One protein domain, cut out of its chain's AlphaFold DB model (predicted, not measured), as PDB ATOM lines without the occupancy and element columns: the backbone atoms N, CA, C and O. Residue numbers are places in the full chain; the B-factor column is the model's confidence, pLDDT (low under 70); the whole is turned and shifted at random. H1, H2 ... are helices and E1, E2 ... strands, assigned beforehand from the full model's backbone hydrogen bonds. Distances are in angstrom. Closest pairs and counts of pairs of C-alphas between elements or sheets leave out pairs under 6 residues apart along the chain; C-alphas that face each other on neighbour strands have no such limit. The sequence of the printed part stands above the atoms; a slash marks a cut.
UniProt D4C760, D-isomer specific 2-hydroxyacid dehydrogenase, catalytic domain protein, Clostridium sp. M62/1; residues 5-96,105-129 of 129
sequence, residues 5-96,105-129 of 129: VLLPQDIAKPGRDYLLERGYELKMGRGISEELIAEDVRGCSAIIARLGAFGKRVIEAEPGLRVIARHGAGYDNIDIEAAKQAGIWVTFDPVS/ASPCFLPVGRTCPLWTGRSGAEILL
ATOM      1  N   VAL A   5     311.905 331.408 331.262       92.62
ATOM      2  CA  VAL A   5     312.252 330.788 329.982       92.62
ATOM      3  C   VAL A   5     311.703 329.366 329.966       92.62
ATOM      4  O   VAL A   5     312.065 328.552 330.817       92.62
ATOM      5  N   LEU A   6     310.837 329.066 329.002       93.12
ATOM      6  CA  LEU A   6     310.318 327.723 328.783       93.12
ATOM      7  C   LEU A   6     311.326 326.879 327.995       93.12
ATOM      8  O   LEU A   6     311.805 327.278 326.931       93.12
ATOM      9  N   LEU A   7     311.575 325.675 328.497       91.75
ATOM     10  CA  LEU A   7     312.351 324.618 327.864       91.75
ATOM     11  C   LEU A   7     311.422 323.422 327.596       91.75
ATOM     12  O   LEU A   7     311.312 322.545 328.455       91.75
ATOM     13  N   PRO A   8     310.742 323.346 326.431       88.00
ATOM     14  CA  PRO A   8     309.883 322.207 326.078       88.00
ATOM     15  C   PRO A   8     310.643 320.879 326.053       88.00
ATOM     16  O   PRO A   8     310.076 319.807 326.229       88.00
ATOM     17  N   GLN A   9     311.950 320.957 325.822       86.38
ATOM     18  CA  GLN A   9     312.870 319.845 325.953       86.38
ATOM     19  C   GLN A   9     314.139 320.339 326.631       86.38
ATOM     20  O   GLN A   9     314.506 321.507 326.498       86.38
ATOM     21  N   ASP A  10     314.839 319.426 327.295       83.38
ATOM     22  CA  ASP A  10     316.079 319.765 327.985       83.38
ATOM     23  C   ASP A  10     317.161 320.267 327.017       83.38
ATOM     24  O   ASP A  10     317.162 319.921 325.840       83.38
ATOM     25  N   ILE A  11     318.084 321.089 327.490       83.31
ATOM     26  CA  ILE A  11     319.211 321.589 326.697       83.31
ATOM     27  C   ILE A  11     320.516 321.193 327.378       83.31
ATOM     28  O   ILE A  11     320.544 320.866 328.563       83.31
ATOM     29  N   ALA A  12     321.620 321.230 326.632       82.06
ATOM     30  CA  ALA A  12     322.927 320.913 327.192       82.06
ATOM     31  C   ALA A  12     323.238 321.796 328.415       82.06
ATOM     32  O   ALA A  12     322.909 322.986 328.439       82.06
ATOM     33  N   LYS A  13     323.924 321.216 329.409       84.44
ATOM     34  CA  LYS A  13     324.281 321.879 330.674       84.44
ATOM     35  C   LYS A  13     324.853 323.300 330.492       84.44
ATOM     36  O   LYS A  13     324.354 324.187 331.178       84.44
ATOM     37  N   PRO A  14     325.774 323.574 329.541       86.00
ATOM     38  CA  PRO A  14     326.299 324.928 329.345       86.00
ATOM     39  C   PRO A  14     325.221 325.969 329.009       86.00
ATOM     40  O   PRO A  14     325.299 327.104 329.466       86.00
ATOM     41  N   GLY A  15     324.187 325.589 328.251       83.00
ATOM     42  CA  GLY A  15     323.066 326.479 327.938       83.00
ATOM     43  C   GLY A  15     322.173 326.747 329.150       83.00
ATOM     44  O   GLY A  15     321.701 327.866 329.331       83.00
ATOM     45  N   ARG A  16     321.977 325.740 330.014       85.94
ATOM     46  CA  ARG A  16     321.233 325.898 331.276       85.94
ATOM     47  C   ARG A  16     321.979 326.824 332.231       85.94
ATOM     48  O   ARG A  16     321.381 327.764 332.747       85.94
ATOM     49  N   ASP A  17     323.272 326.572 332.427       87.00
ATOM     50  CA  ASP A  17     324.132 327.365 333.308       87.00
ATOM     51  C   ASP A  17     324.147 328.834 332.858       87.00
ATOM     52  O   ASP A  17     323.876 329.721 333.661       87.00
ATOM     53  N   TYR A  18     324.318 329.088 331.555       86.56
ATOM     54  CA  TYR A  18     324.324 330.438 330.980       86.56
ATOM     55  C   TYR A  18     323.067 331.259 331.321       86.56
ATOM     56  O   TYR A  18     323.155 332.467 331.578       86.56
ATOM     57  N   LEU A  19     321.893 330.618 331.305       87.75
ATOM     58  CA  LEU A  19     320.619 331.260 331.631       87.75
ATOM     59  C   LEU A  19     320.472 331.482 333.142       87.75
ATOM     60  O   LEU A  19     320.057 332.560 333.572       87.75
ATOM     61  N   LEU A  20     320.844 330.489 333.949       88.44
ATOM     62  CA  LEU A  20     320.772 330.575 335.408       88.44
ATOM     63  C   LEU A  20     321.728 331.639 335.966       88.44
ATOM     64  O   LEU A  20     321.327 332.421 336.826       88.44
ATOM     65  N   GLU A  21     322.948 331.733 335.433       89.94
ATOM     66  CA  GLU A  21     323.950 332.747 335.799       89.94
ATOM     67  C   GLU A  21     323.462 334.179 335.546       89.94
ATOM     68  O   GLU A  21     323.811 335.104 336.275       89.94
ATOM     69  N   ARG A  22     322.604 334.369 334.538       87.44
ATOM     70  CA  ARG A  22     321.976 335.662 334.215       87.44
ATOM     71  C   ARG A  22     320.710 335.944 335.024       87.44
ATOM     72  O   ARG A  22     320.087 336.989 334.846       87.44
ATOM     73  N   GLY A  23     320.327 335.033 335.917       89.25
ATOM     74  CA  GLY A  23     319.167 335.182 336.788       89.25
ATOM     75  C   GLY A  23     317.826 334.883 336.116       89.25
ATOM     76  O   GLY A  23     316.786 335.278 336.655       89.25
ATOM     77  N   TYR A  24     317.828 334.194 334.968       91.00
ATOM     78  CA  TYR A  24     316.606 333.681 334.351       91.00
ATOM     79  C   TYR A  24     316.070 332.475 335.127       91.00
ATOM     80  O   TYR A  24     316.826 331.657 335.650       91.00
ATOM     81  N   GLU A  25     314.747 332.350 335.191       92.50
ATOM     82  CA  GLU A  25     314.085 331.176 335.764       92.50
ATOM     83  C   GLU A  25     313.733 330.199 334.639       92.50
ATOM     84  O   GLU A  25     313.130 330.590 333.642       92.50
ATOM     85  N   LEU A  26     314.117 328.932 334.787       91.25
ATOM     86  CA  LEU A  26     313.874 327.900 333.781       91.25
ATOM     87  C   LEU A  26     312.621 327.103 334.138       91.25
ATOM     88  O   LEU A  26     312.551 326.501 335.208       91.25
ATOM     89  N   LYS A  27     311.655 327.059 333.220       92.94
ATOM     90  CA  LYS A  27     310.475 326.196 333.304       92.94
ATOM     91  C   LYS A  27     310.659 325.031 332.342       92.94
ATOM     92  O   LYS A  27     310.821 325.245 331.146       92.94
ATOM     93  N   MET A  28     310.631 323.804 332.850       92.19
ATOM     94  CA  MET A  28     310.629 322.614 331.996       92.19
ATOM     95  C   MET A  28     309.216 322.373 331.467       92.19
ATOM     96  O   MET A  28     308.260 322.394 332.243       92.19
ATOM     97  N   GLY A  29     309.092 322.161 330.159       87.06
ATOM     98  CA  GLY A  29     307.835 321.761 329.538       87.06
ATOM     99  C   GLY A  29     307.534 320.282 329.764       87.06
ATOM    100  O   GLY A  29     308.428 319.474 330.019       87.06
ATOM    101  N   ARG A  30     306.254 319.935 329.671       86.56
ATOM    102  CA  ARG A  30     305.725 318.574 329.837       86.56
ATOM    103  C   ARG A  30     305.799 317.751 328.552       86.56
ATOM    104  O   ARG A  30     305.670 316.532 328.605       86.56
ATOM    105  N   GLY A  31     305.999 318.395 327.403       85.81
ATOM    106  CA  GLY A  31     306.066 317.721 326.115       85.81
ATOM    107  C   GLY A  31     306.291 318.667 324.940       85.81
ATOM    108  O   GLY A  31     306.627 319.838 325.106       85.81
ATOM    109  N   ILE A  32     306.123 318.113 323.739       84.94
ATOM    110  CA  ILE A  32     306.442 318.779 322.467       84.94
ATOM    111  C   ILE A  32     305.209 319.029 321.588       84.94
ATOM    112  O   ILE A  32     305.350 319.581 320.498       84.94
ATOM    113  N   SER A  33     304.025 318.594 322.027       87.94
ATOM    114  CA  SER A  33     302.780 318.852 321.304       87.94
ATOM    115  C   SER A  33     302.369 320.314 321.455       87.94
ATOM    116  O   SER A  33     302.671 320.951 322.466       87.94
ATOM    117  N   GLU A  34     301.675 320.840 320.447       87.94
ATOM    118  CA  GLU A  34     301.250 322.241 320.415       87.94
ATOM    119  C   GLU A  34     300.390 322.592 321.641       87.94
ATOM    120  O   GLU A  34     300.573 323.647 322.243       87.94
ATOM    121  N   GLU A  35     299.516 321.680 322.076       88.88
ATOM    122  CA  GLU A  35     298.633 321.874 323.229       88.88
ATOM    123  C   GLU A  35     299.420 321.993 324.537       88.88
ATOM    124  O   GLU A  35     299.196 322.914 325.322       88.88
ATOM    125  N   LEU A  36     300.381 321.090 324.764       89.75
ATOM    126  CA  LEU A  36     301.195 321.102 325.980       89.75
ATOM    127  C   LEU A  36     302.082 322.344 326.026       89.75
ATOM    128  O   LEU A  36     302.203 322.977 327.074       89.75
ATOM    129  N   ILE A  37     302.661 322.728 324.886       90.50
ATOM    130  CA  ILE A  37     303.477 323.937 324.782       90.50
ATOM    131  C   ILE A  37     302.618 325.184 325.024       90.50
ATOM    132  O   ILE A  37     303.059 326.074 325.749       90.50
ATOM    133  N   ALA A  38     301.397 325.250 324.483       91.19
ATOM    134  CA  ALA A  38     300.473 326.367 324.687       91.19
ATOM    135  C   ALA A  38     300.039 326.515 326.159       91.19
ATOM    136  O   ALA A  38     299.856 327.624 326.658       91.19
ATOM    137  N   GLU A  39     299.920 325.416 326.901       91.69
ATOM    138  CA  GLU A  39     299.699 325.481 328.346       91.69
ATOM    139  C   GLU A  39     300.968 325.900 329.107       91.69
ATOM    140  O   GLU A  39     300.916 326.701 330.044       91.69
ATOM    141  N   ASP A  40     302.124 325.362 328.714       91.94
ATOM    142  CA  ASP A  40     303.386 325.567 329.420       91.94
ATOM    143  C   ASP A  40     304.001 326.948 329.177       91.94
ATOM    144  O   ASP A  40     304.706 327.459 330.050       91.94
ATOM    145  N   VAL A  41     303.718 327.581 328.040       91.94
ATOM    146  CA  VAL A  41     304.220 328.924 327.722       91.94
ATOM    147  C   VAL A  41     303.616 329.995 328.623       91.94
ATOM    148  O   VAL A  41     304.252 331.020 328.851       91.94
ATOM    149  N   ARG A  42     302.456 329.739 329.237       90.31
ATOM    150  CA  ARG A  42     301.794 330.715 330.104       90.31
ATOM    151  C   ARG A  42     302.695 331.208 331.238       90.31
ATOM    152  O   ARG A  42     303.259 330.414 332.003       90.31
ATOM    153  N   GLY A  43     302.813 332.530 331.348       88.25
ATOM    154  CA  GLY A  43     303.687 333.233 332.286       88.25
ATOM    155  C   GLY A  43     305.180 333.206 331.930       88.25
ATOM    156  O   GLY A  43     306.002 333.568 332.777       88.25
ATOM    157  N   CYS A  44     305.550 332.766 330.723       92.12
ATOM    158  CA  CYS A  44     306.925 332.778 330.227       92.12
ATOM    159  C   CYS A  44     307.165 333.958 329.285       92.12
ATOM    160  O   CYS A  44     306.304 334.352 328.511       92.12
ATOM    161  N   SER A  45     308.374 334.511 329.335       92.06
ATOM    162  CA  SER A  45     308.786 335.623 328.470       92.06
ATOM    163  C   SER A  45     309.602 335.153 327.266       92.06
ATOM    164  O   SER A  45     309.764 335.902 326.305       92.06
ATOM    165  N   ALA A  46     310.119 333.922 327.310       90.94
ATOM    166  CA  ALA A  46     310.930 333.332 326.252       90.94
ATOM    167  C   ALA A  46     310.714 331.816 326.143       90.94
ATOM    168  O   ALA A  46     310.404 331.164 327.142       90.94
ATOM    169  N   ILE A  47     310.958 331.253 324.959       91.38
ATOM    170  CA  ILE A  47     310.984 329.803 324.713       91.38
ATOM    171  C   ILE A  47     312.288 329.423 324.011       91.38
ATOM    172  O   ILE A  47     312.706 330.116 323.086       91.38
ATOM    173  N   ILE A  48     312.890 328.290 324.387       90.06
ATOM    174  CA  ILE A  48     313.939 327.644 323.583       90.06
ATOM    175  C   ILE A  48     313.344 326.465 322.810       90.06
ATOM    176  O   ILE A  48     313.075 325.398 323.361       90.06
ATOM    177  N   ALA A  49     313.122 326.667 321.516       87.25
ATOM    178  CA  ALA A  49     312.454 325.734 320.621       87.25
ATOM    179  C   ALA A  49     313.411 324.664 320.058       87.25
ATOM    180  O   ALA A  49     314.442 324.977 319.455       87.25
ATOM    181  N   ARG A  50     313.028 323.384 320.194       83.94
ATOM    182  CA  ARG A  50     313.645 322.235 319.499       83.94
ATOM    183  C   ARG A  50     312.675 321.573 318.521       83.94
ATOM    184  O   ARG A  50     312.425 322.138 317.468       83.94
ATOM    185  N   LEU A  51     312.114 320.413 318.857       81.19
ATOM    186  CA  LEU A  51     311.273 319.635 317.929       81.19
ATOM    187  C   LEU A  51     309.771 319.941 318.034       81.19
ATOM    188  O   LEU A  51     308.990 319.357 317.297       81.19
ATOM    189  N   GLY A  52     309.356 320.781 318.985       81.62
ATOM    190  CA  GLY A  52     307.936 321.060 319.222       81.62
ATOM    191  C   GLY A  52     307.279 321.864 318.105       81.62
ATOM    192  O   GLY A  52     307.974 322.544 317.353       81.62
ATOM    193  N   ALA A  53     305.952 321.796 318.018       84.56
ATOM    194  CA  ALA A  53     305.167 322.633 317.113       84.56
ATOM    195  C   ALA A  53     304.826 323.967 317.797       84.56
ATOM    196  O   ALA A  53     304.183 323.989 318.845       84.56
ATOM    197  N   PHE A  54     305.264 325.073 317.201       86.81
ATOM    198  CA  PHE A  54     305.044 326.443 317.667       86.81
ATOM    199  C   PHE A  54     304.137 327.173 316.675       86.81
ATOM    200  O   PHE A  54     304.533 328.152 316.040       86.81
ATOM    201  N   GLY A  55     302.932 326.635 316.499       88.56
ATOM    202  CA  GLY A  55     301.910 327.244 315.660       88.56
ATOM    203  C   GLY A  55     301.242 328.443 316.331       88.56
ATOM    204  O   GLY A  55     301.554 328.822 317.468       88.56
ATOM    205  N   LYS A  56     300.266 329.023 315.626       89.25
ATOM    206  CA  LYS A  56     299.495 330.189 316.077       89.25
ATOM    207  C   LYS A  56     298.927 330.036 317.493       89.25
ATOM    208  O   LYS A  56     298.936 330.998 318.253       89.25
ATOM    209  N   ARG A  57     298.500 328.827 317.887       90.00
ATOM    210  CA  ARG A  57     297.928 328.577 319.223       90.00
ATOM    211  C   ARG A  57     298.927 328.830 320.344       90.00
ATOM    212  O   ARG A  57     298.550 329.387 321.366       90.00
ATOM    213  N   VAL A  58     300.187 328.440 320.159       89.94
ATOM    214  CA  VAL A  58     301.247 328.667 321.155       89.94
ATOM    215  C   VAL A  58     301.552 330.155 321.285       89.94
ATOM    216  O   VAL A  58     301.720 330.657 322.393       89.94
ATOM    217  N   ILE A  59     301.596 330.855 320.153       89.06
ATOM    218  CA  ILE A  59     301.871 332.293 320.086       89.06
ATOM    219  C   ILE A  59     300.747 333.101 320.747       89.06
ATOM    220  O   ILE A  59     301.013 334.011 321.525       89.06
ATOM    221  N   GLU A  60     299.489 332.733 320.504       89.69
ATOM    222  CA  GLU A  60     298.316 333.385 321.101       89.69
ATOM    223  C   GLU A  60     298.107 333.026 322.582       89.69
ATOM    224  O   GLU A  60     297.453 333.773 323.313       89.69
ATOM    225  N   ALA A  61     298.647 331.895 323.049       90.88
ATOM    226  CA  ALA A  61     298.428 331.416 324.412       90.88
ATOM    227  C   ALA A  61     299.105 332.272 325.495       90.88
ATOM    228  O   ALA A  61     298.638 332.264 326.641       90.88
ATOM    229  N   GLU A  62     300.171 333.003 325.148       91.19
ATOM    230  CA  GLU A  62     300.903 333.883 326.063       91.19
ATOM    231  C   GLU A  62     301.253 335.234 325.410       91.19
ATOM    232  O   GLU A  62     302.293 335.367 324.763       91.19
ATOM    233  N   PRO A  63     300.440 336.281 325.644       84.69
ATOM    234  CA  PRO A  63     300.706 337.633 325.142       84.69
ATOM    235  C   PRO A  63     301.993 338.270 325.690       84.69
ATOM    236  O   PRO A  63     302.483 339.252 325.137       84.69
ATOM    237  N   GLY A  64     302.532 337.761 326.805       86.62
ATOM    238  CA  GLY A  64     303.796 338.206 327.389       86.62
ATOM    239  C   GLY A  64     305.044 337.582 326.759       86.62
ATOM    240  O   GLY A  64     306.159 337.935 327.163       86.62
ATOM    241  N   LEU A  65     304.887 336.671 325.792       90.25
ATOM    242  CA  LEU A  65     305.994 336.026 325.100       90.25
ATOM    243  C   LEU A  65     306.709 337.043 324.205       90.25
ATOM    244  O   LEU A  65     306.094 337.720 323.393       90.25
ATOM    245  N   ARG A  66     308.032 337.164 324.358       89.38
ATOM    246  CA  ARG A  66     308.843 338.145 323.616       89.38
ATOM    247  C   ARG A  66     309.768 337.518 322.593       89.38
ATOM    248  O   ARG A  66     310.064 338.152 321.585       89.38
ATOM    249  N   VAL A  67     310.268 336.315 322.872       90.44
ATOM    250  CA  VAL A  67     311.274 335.669 322.029       90.44
ATOM    251  C   VAL A  67     311.098 334.153 321.966       90.44
ATOM    252  O   VAL A  67     310.887 333.491 322.983       90.44
ATOM    253  N   ILE A  68     311.241 333.600 320.764       90.38
ATOM    254  CA  ILE A  68     311.333 332.167 320.491       90.38
ATOM    255  C   ILE A  68     312.719 331.906 319.893       90.38
ATOM    256  O   ILE A  68     313.006 332.268 318.754       90.38
ATOM    257  N   ALA A  69     313.590 331.267 320.671       89.44
ATOM    258  CA  ALA A  69     314.934 330.902 320.249       89.44
ATOM    259  C   ALA A  69     314.969 329.450 319.765       89.44
ATOM    260  O   ALA A  69     314.949 328.509 320.556       89.44
ATOM    261  N   ARG A  70     315.024 329.251 318.453       86.88
ATOM    262  CA  ARG A  70     315.126 327.949 317.805       86.88
ATOM    263  C   ARG A  70     316.562 327.436 317.824       86.88
ATOM    264  O   ARG A  70     317.465 328.000 317.219       86.88
ATOM    265  N   HIS A  71     316.758 326.300 318.479       80.44
ATOM    266  CA  HIS A  71     318.031 325.589 318.491       80.44
ATOM    267  C   HIS A  71     318.094 324.548 317.356       80.44
ATOM    268  O   HIS A  71     317.693 323.393 317.541       80.44
ATOM    269  N   GLY A  72     318.521 324.975 316.163       73.06
ATOM    270  CA  GLY A  72     318.682 324.137 314.965       73.06
ATOM    271  C   GLY A  72     318.627 324.935 313.653       73.06
ATOM    272  O   GLY A  72     318.192 326.084 313.653       73.06
ATOM    273  N   ALA A  73     319.027 324.295 312.546       64.69
ATOM    274  CA  ALA A  73     319.184 324.915 311.220       64.69
ATOM    275  C   ALA A  73     317.888 325.066 310.393       64.69
ATOM    276  O   ALA A  73     317.939 325.138 309.173       64.69
ATOM    277  N   GLY A  74     316.727 325.116 311.045       69.25
ATOM    278  CA  GLY A  74     315.430 325.261 310.381       69.25
ATOM    279  C   GLY A  74     314.351 325.722 311.356       69.25
ATOM    280  O   GLY A  74     314.462 325.495 312.565       69.25
ATOM    281  N   TYR A  75     313.326 326.383 310.824       76.75
ATOM    282  CA  TYR A  75     312.245 327.023 311.580       76.75
ATOM    283  C   TYR A  75     310.851 326.619 311.076       76.75
ATOM    284  O   TYR A  75     309.867 327.262 311.421       76.75
ATOM    285  N   ASP A  76     310.752 325.523 310.315       81.19
ATOM    286  CA  ASP A  76     309.499 325.019 309.719       81.19
ATOM    287  C   ASP A  76     308.420 324.703 310.764       81.19
ATOM    288  O   ASP A  76     307.232 324.628 310.468       81.19
ATOM    289  N   ASN A  77     308.843 324.503 312.010       84.56
ATOM    290  CA  ASN A  77     307.983 324.222 313.143       84.56
ATOM    291  C   ASN A  77     307.462 325.477 313.861       84.56
ATOM    292  O   ASN A  77     306.827 325.330 314.905       84.56
ATOM    293  N   ILE A  78     307.752 326.680 313.358       87.31
ATOM    294  CA  ILE A  78     307.335 327.959 313.941       87.31
ATOM    295  C   ILE A  78     306.490 328.726 312.922       87.31
ATOM    296  O   ILE A  78     306.920 328.956 311.794       87.31
ATOM    297  N   ASP A  79     305.306 329.172 313.339       89.19
ATOM    298  CA  ASP A  79     304.478 330.080 312.542       89.19
ATOM    299  C   ASP A  79     305.042 331.510 312.620       89.19
ATOM    300  O   ASP A  79     304.750 332.275 313.542       89.19
ATOM    301  N   ILE A  80     305.916 331.843 311.665       87.69
ATOM    302  CA  ILE A  80     306.610 333.138 311.601       87.69
ATOM    303  C   ILE A  80     305.623 334.292 311.403       87.69
ATOM    304  O   ILE A  80     305.782 335.343 312.017       87.69
ATOM    305  N   GLU A  81     304.573 334.099 310.603       87.81
ATOM    306  CA  GLU A  81     303.583 335.149 310.352       87.81
ATOM    307  C   GLU A  81     302.776 335.458 311.615       87.81
ATOM    308  O   GLU A  81     302.578 336.629 311.953       87.81
ATOM    309  N   ALA A  82     302.366 334.430 312.363       88.00
ATOM    310  CA  ALA A  82     301.729 334.626 313.658       88.00
ATOM    311  C   ALA A  82     302.679 335.295 314.666       88.00
ATOM    312  O   ALA A  82     302.263 336.205 315.386       88.00
ATOM    313  N   ALA A  83     303.955 334.892 314.702       87.81
ATOM    314  CA  ALA A  83     304.943 335.460 315.620       87.81
ATOM    315  C   ALA A  83     305.162 336.953 315.341       87.81
ATOM    316  O   ALA A  83     305.110 337.773 316.259       87.81
ATOM    317  N   LYS A  84     305.283 337.315 314.064       87.88
ATOM    318  CA  LYS A  84     305.415 338.693 313.595       87.88
ATOM    319  C   LYS A  84     304.204 339.549 313.945       87.88
ATOM    320  O   LYS A  84     304.359 340.661 314.448       87.88
ATOM    321  N   GLN A  85     302.992 339.037 313.718       88.38
ATOM    322  CA  GLN A  85     301.749 339.733 314.073       88.38
ATOM    323  C   GLN A  85     301.629 339.963 315.585       88.38
ATOM    324  O   GLN A  85     301.123 341.000 316.011       88.38
ATOM    325  N   ALA A  86     302.129 339.025 316.389       86.38
ATOM    326  CA  ALA A  86     302.181 339.135 317.843       86.38
ATOM    327  C   ALA A  86     303.382 339.960 318.362       86.38
ATOM    328  O   ALA A  86     303.472 340.216 319.562       86.38
ATOM    329  N   GLY A  87     304.298 340.401 317.488       86.81
ATOM    330  CA  GLY A  87     305.496 341.161 317.867       86.81
ATOM    331  C   GLY A  87     306.569 340.330 318.584       86.81
ATOM    332  O   GLY A  87     307.379 340.877 319.338       86.81
ATOM    333  N   ILE A  88     306.564 339.015 318.373       88.62
ATOM    334  CA  ILE A  88     307.467 338.048 318.998       88.62
ATOM    335  C   ILE A  88     308.685 337.842 318.106       88.62
ATOM    336  O   ILE A  88     308.563 337.533 316.928       88.62
ATOM    337  N   TRP A  89     309.876 337.955 318.687       88.81
ATOM    338  CA  TRP A  89     311.127 337.776 317.958       88.81
ATOM    339  C   TRP A  89     311.435 336.294 317.792       88.81
ATOM    340  O   TRP A  89     311.503 335.567 318.784       88.81
ATOM    341  N   VAL A  90     311.698 335.846 316.567       87.69
ATOM    342  CA  VAL A  90     312.149 334.476 316.312       87.69
ATOM    343  C   VAL A  90     313.628 334.504 315.942       87.69
ATOM    344  O   VAL A  90     314.056 335.260 315.079       87.69
ATOM    345  N   THR A  91     314.442 333.688 316.604       86.19
ATOM    346  CA  THR A  91     315.871 333.554 316.276       86.19
ATOM    347  C   THR A  91     316.195 332.099 316.018       86.19
ATOM    348  O   THR A  91     315.701 331.251 316.754       86.19
ATOM    349  N   PHE A  92     317.049 331.792 315.049       83.75
ATOM    350  CA  PHE A  92     317.473 330.420 314.765       83.75
ATOM    351  C   PHE A  92     318.970 330.353 314.457       83.75
ATOM    352  O   PHE A  92     319.610 331.382 314.254       83.75
ATOM    353  N   ASP A  93     319.535 329.144 314.457       78.62
ATOM    354  CA  ASP A  93     320.948 328.911 314.147       78.62
ATOM    355  C   ASP A  93     321.094 328.124 312.829       78.62
ATOM    356  O   ASP A  93     321.082 326.888 312.869       78.62
ATOM    357  N   PRO A  94     321.266 328.796 311.673       62.38
ATOM    358  CA  PRO A  94     321.436 328.159 310.363       62.38
ATOM    359  C   PRO A  94     322.645 327.215 310.271       62.38
ATOM    360  O   PRO A  94     322.680 326.360 309.390       62.38
ATOM    361  N   VAL A  95     323.638 327.327 311.162       63.09
ATOM    362  CA  VAL A  95     324.906 326.581 311.064       63.09
ATOM    363  C   VAL A  95     324.956 325.376 312.018       63.09
ATOM    364  O   VAL A  95     325.798 324.493 311.848       63.09
ATOM    365  N   SER A  96     324.025 325.258 312.974       54.72
ATOM    366  CA  SER A  96     324.034 324.194 314.001       54.72
ATOM    367  C   SER A  96     324.064 322.755 313.451       54.72
ATOM    368  O   SER A  96     324.584 321.859 314.111       54.72
ATOM    369  N   ALA A 105     325.831 319.986 298.568       30.28
ATOM    370  CA  ALA A 105     325.655 321.114 297.640       30.28
ATOM    371  C   ALA A 105     325.320 322.545 298.160       30.28
ATOM    372  O   ALA A 105     324.167 322.919 298.323       30.28
ATOM    373  N   SER A 106     326.391 323.356 298.209       30.11
ATOM    374  CA  SER A 106     326.584 324.752 297.726       30.11
ATOM    375  C   SER A 106     325.897 325.982 298.386       30.11
ATOM    376  O   SER A 106     324.691 325.970 298.613       30.11
ATOM    377  N   PRO A 107     326.639 327.101 298.618       33.88
ATOM    378  CA  PRO A 107     326.198 328.235 299.436       33.88
ATOM    379  C   PRO A 107     325.668 329.415 298.606       33.88
ATOM    380  O   PRO A 107     326.291 329.837 297.633       33.88
ATOM    381  N   CYS A 108     324.562 330.020 299.033       26.02
ATOM    382  CA  CYS A 108     324.173 331.355 298.585       26.02
ATOM    383  C   CYS A 108     323.292 332.010 299.652       26.02
ATOM    384  O   CYS A 108     322.085 331.808 299.630       26.02
ATOM    385  N   PHE A 109     323.870 332.766 300.594       30.03
ATOM    386  CA  PHE A 109     323.150 333.888 301.210       30.03
ATOM    387  C   PHE A 109     324.083 334.859 301.949       30.03
ATOM    388  O   PHE A 109     324.997 334.448 302.662       30.03
ATOM    389  N   LEU A 110     323.863 336.157 301.718       29.45
ATOM    390  CA  LEU A 110     324.577 337.285 302.323       29.45
ATOM    391  C   LEU A 110     324.275 337.421 303.829       29.45
ATOM    392  O   LEU A 110     323.148 337.153 304.237       29.45
ATOM    393  N   PRO A 111     325.212 337.948 304.641       33.75
ATOM    394  CA  PRO A 111     324.976 338.170 306.059       33.75
ATOM    395  C   PRO A 111     324.230 339.497 306.269       33.75
ATOM    396  O   PRO A 111     324.802 340.572 306.073       33.75
ATOM    397  N   VAL A 112     322.975 339.455 306.722       31.50
ATOM    398  CA  VAL A 112     322.320 340.626 307.331       31.50
ATOM    399  C   VAL A 112     322.391 340.475 308.843       31.50
ATOM    400  O   VAL A 112     321.639 339.741 309.476       31.50
ATOM    401  N   GLY A 113     323.368 341.171 309.422       39.66
ATOM    402  CA  GLY A 113     323.635 341.157 310.850       39.66
ATOM    403  C   GLY A 113     322.549 341.846 311.674       39.66
ATOM    404  O   GLY A 113     322.264 343.027 311.483       39.66
ATOM    405  N   ARG A 114     322.046 341.127 312.682       34.00
ATOM    406  CA  ARG A 114     321.680 341.663 314.001       34.00
ATOM    407  C   ARG A 114     322.022 340.607 315.045       34.00
ATOM    408  O   ARG A 114     321.342 339.597 315.170       34.00
ATOM    409  N   THR A 115     323.111 340.825 315.769       35.03
ATOM    410  CA  THR A 115     323.571 339.926 316.827       35.03
ATOM    411  C   THR A 115     322.640 340.016 318.033       35.03
ATOM    412  O   THR A 115     322.454 341.076 318.628       35.03
ATOM    413  N   CYS A 116     322.044 338.883 318.402       34.41
ATOM    414  CA  CYS A 116     321.299 338.750 319.647       34.41
ATOM    415  C   CYS A 116     322.306 338.671 320.821       34.41
ATOM    416  O   CYS A 116     323.206 337.832 320.781       34.41
ATOM    417  N   PRO A 117     322.192 339.493 321.882       34.34
ATOM    418  CA  PRO A 117     323.184 339.560 322.967       34.34
ATOM    419  C   PRO A 117     323.203 338.337 323.910       34.34
ATOM    420  O   PRO A 117     323.980 338.302 324.863       34.34
ATOM    421  N   LEU A 118     322.363 337.326 323.660       37.97
ATOM    422  CA  LEU A 118     322.219 336.122 324.487       37.97
ATOM    423  C   LEU A 118     323.165 334.975 324.100       37.97
ATOM    424  O   LEU A 118     323.031 333.878 324.640       37.97
ATOM    425  N   TRP A 119     324.103 335.177 323.169       38.09
ATOM    426  CA  TRP A 119     324.859 334.050 322.633       38.09
ATOM    427  C   TRP A 119     326.304 334.413 322.255       38.09
ATOM    428  O   TRP A 119     326.559 335.195 321.344       38.09
ATOM    429  N   THR A 120     327.265 333.838 322.982       35.72
ATOM    430  CA  THR A 120     328.710 333.912 322.707       35.72
ATOM    431  C   THR A 120     329.208 332.515 322.334       35.72
ATOM    432  O   THR A 120     329.683 331.765 323.183       35.72
ATOM    433  N   GLY A 121     329.056 332.150 321.064       34.56
ATOM    434  CA  GLY A 121     329.546 330.913 320.452       34.56
ATOM    435  C   GLY A 121     329.718 331.125 318.945       34.56
ATOM    436  O   GLY A 121     329.289 332.140 318.419       34.56
ATOM    437  N   ARG A 122     330.398 330.234 318.221       35.22
ATOM    438  CA  ARG A 122     330.807 330.442 316.813       35.22
ATOM    439  C   ARG A 122     329.785 329.970 315.752       35.22
ATOM    440  O   ARG A 122     330.190 329.335 314.787       35.22
ATOM    441  N   SER A 123     328.489 330.232 315.891       41.50
ATOM    442  CA  SER A 123     327.485 329.880 314.865       41.50
ATOM    443  C   SER A 123     326.536 331.041 314.545       41.50
ATOM    444  O   SER A 123     326.172 331.849 315.394       41.50
ATOM    445  N   GLY A 124     326.260 331.231 313.257       49.16
ATOM    446  CA  GLY A 124     325.663 332.454 312.723       49.16
ATOM    447  C   GLY A 124     324.174 332.566 313.009       49.16
ATOM    448  O   GLY A 124     323.397 332.373 312.093       49.16
ATOM    449  N   ALA A 125     323.776 332.872 314.244       47.91
ATOM    450  CA  ALA A 125     322.371 333.053 314.593       47.91
ATOM    451  C   ALA A 125     321.729 334.205 313.798       47.91
ATOM    452  O   ALA A 125     322.225 335.336 313.822       47.91
ATOM    453  N   GLU A 126     320.608 333.922 313.139       54.56
ATOM    454  CA  GLU A 126     319.830 334.885 312.359       54.56
ATOM    455  C   GLU A 126     318.483 335.176 313.035       54.56
ATOM    456  O   GLU A 126     317.926 334.344 313.760       54.56
ATOM    457  N   ILE A 127     317.970 336.390 312.817       62.53
ATOM    458  CA  ILE A 127     316.692 336.861 313.360       62.53
ATOM    459  C   ILE A 127     315.655 336.860 312.237       62.53
ATOM    460  O   ILE A 127     315.852 337.509 311.211       62.53
ATOM    461  N   LEU A 128     314.539 336.175 312.467       58.44
ATOM    462  CA  LEU A 128     313.347 336.187 311.630       58.44
ATOM    463  C   LEU A 128     312.315 337.088 312.321       58.44
ATOM    464  O   LEU A 128     312.019 336.908 313.505       58.44
ATOM    465  N   LEU A 129     311.869 338.118 311.603       49.41
ATOM    466  CA  LEU A 129     310.972 339.165 312.101       49.41
ATOM    467  C   LEU A 129     309.507 338.769 311.968       49.41
ATOM    468  O   LEU A 129     309.112 338.447 310.823       49.41
TER     469      LEU A 129
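What this domain is: This is residues 5 to 96 and 105 to 129 of the 129 residues of the protein "D-isomer specific 2-hydroxyacid dehydrogenase, catalytic domain protein" of Clostridium sp. M62/1 (UniProt D4C760). A six-stranded sheet, twisted from edge to edge, runs through the middle of the domain, with H2, H3 and H4 in a curved row on one side of it and H1 by itself on the other side, near the edge strand E2. Residues 105 to 110 stick out beyond the far end of this body as a free arm. The printed part has 117 residues with four named helices and six named strands, in the order E1 H1 E2 H2 E3 H3 E4 H4 E5 E6; the class is mixed, helices and strands, with 50 residues, under half, in named elements. The sheet is mixed, in the order E2 E1 E3 E4 E5 E6, where the first five strands are parallel and E6 is antiparallel to E5. The whole is compact, with a radius of gyration of the C-alphas of 13.9 A, and its C-alphas span 40 by 32 by 24 A.

How they stand to each other: From the first printed residue, strand E1, residues 5 to 7, leads by a tight link to helix H1, residues 13 to 21, and a tight link leads on to strand E2, residues 25 to 28. E1 and E2 are parallel neighbours at 26 degrees, with N 5 and O 25 within hydrogen-bond range at 2.8 A. E1, H1 and E2 form a strand-helix-strand unit, two parallel neighbour strands with a helix between them in the chain, and its crossover is right-handed. H1 only grazes the sheet, with its residues 16 to 20; its closest C-alphas to E2 are those of Leu 20 and Leu 26, 7.6 A apart. Helix H2, residues 34 to 40, only grazes the sheet with its residues 37 to 40, and strand E3, residues 46 to 49, is the parallel neighbour of E1, with N 6 and O 46 at 2.8 A. E2, H2 and E3 form a split unit, with E1 between the two strands in the sheet, and its crossover is right-handed. Helix H3, residues 56 to 61, is not on the sheet; it touches H2 at a shallow tilt of 19 degrees, the same way, with the closest C-alphas, those of Ala 38 and Val 58, 4.3 A apart. Strand E4, residues 67 to 70, is the parallel neighbour of E3, with N 49 and O 69 at 2.8 A. Helix H4, residues 80 to 85, touches H3 at a steep tilt of 47 degrees, the same way, with the C-alphas of Lys 56 and Ala 82 closest at 5.5 A; H4 only grazes the sheet, with its residues 80 to 84. Strand E5, residues 89 to 92, is the parallel neighbour of E4, with N 70 and O 91 at 2.7 A. E3, H3, E4 and E4, H4, E5 are two more strand-helix-strand units, both right-handed. The edge strand E6, residues 126 to 128, is antiparallel to E5 at 139 degrees, with N 128 and O 90 at 2.8 A. H1 and H2 are apart, and H2 and H4 are apart. In H1, H2, H3 and H4 every O i to N i+4 pair is within hydrogen-bond range.

Where its parts are: E1 begins at C-alpha 5, at (312.252, 330.788, 329.982), and is 6.5 A long. H1, the longest helix, measures 12.0 A from C-alpha 13, at (324.281, 321.879, 330.674), to C-alpha 21. E2 is 10.0 A long, H2 9.8 A, E3 9.6 A, H3 8.5 A, E4 9.6 A, H4 8.6 A and E5 10.2 A. E6 is 6.7 A long and ends at C-alpha 128, at (313.347, 336.187, 311.630).

The domain as a whole: The C-alphas of Gly 43 and Ala 105, the two farthest apart, are 42.8 A apart. The sheet is only just strongly twisted, its C-alphas up to 4.2 A off the best plane. Residues 97 to 104 are not printed, and C-alphas 96 and 105 are 16.7 A apart across the cut, which lies in the link from E5 to E6. Of the links that are printed whole, none is long. Residues 105 to 125 hold no named element. The mean pLDDT of the printed part is 76.1; residues 73 to 74, 94 to 96 and 105 to 129 are under 70.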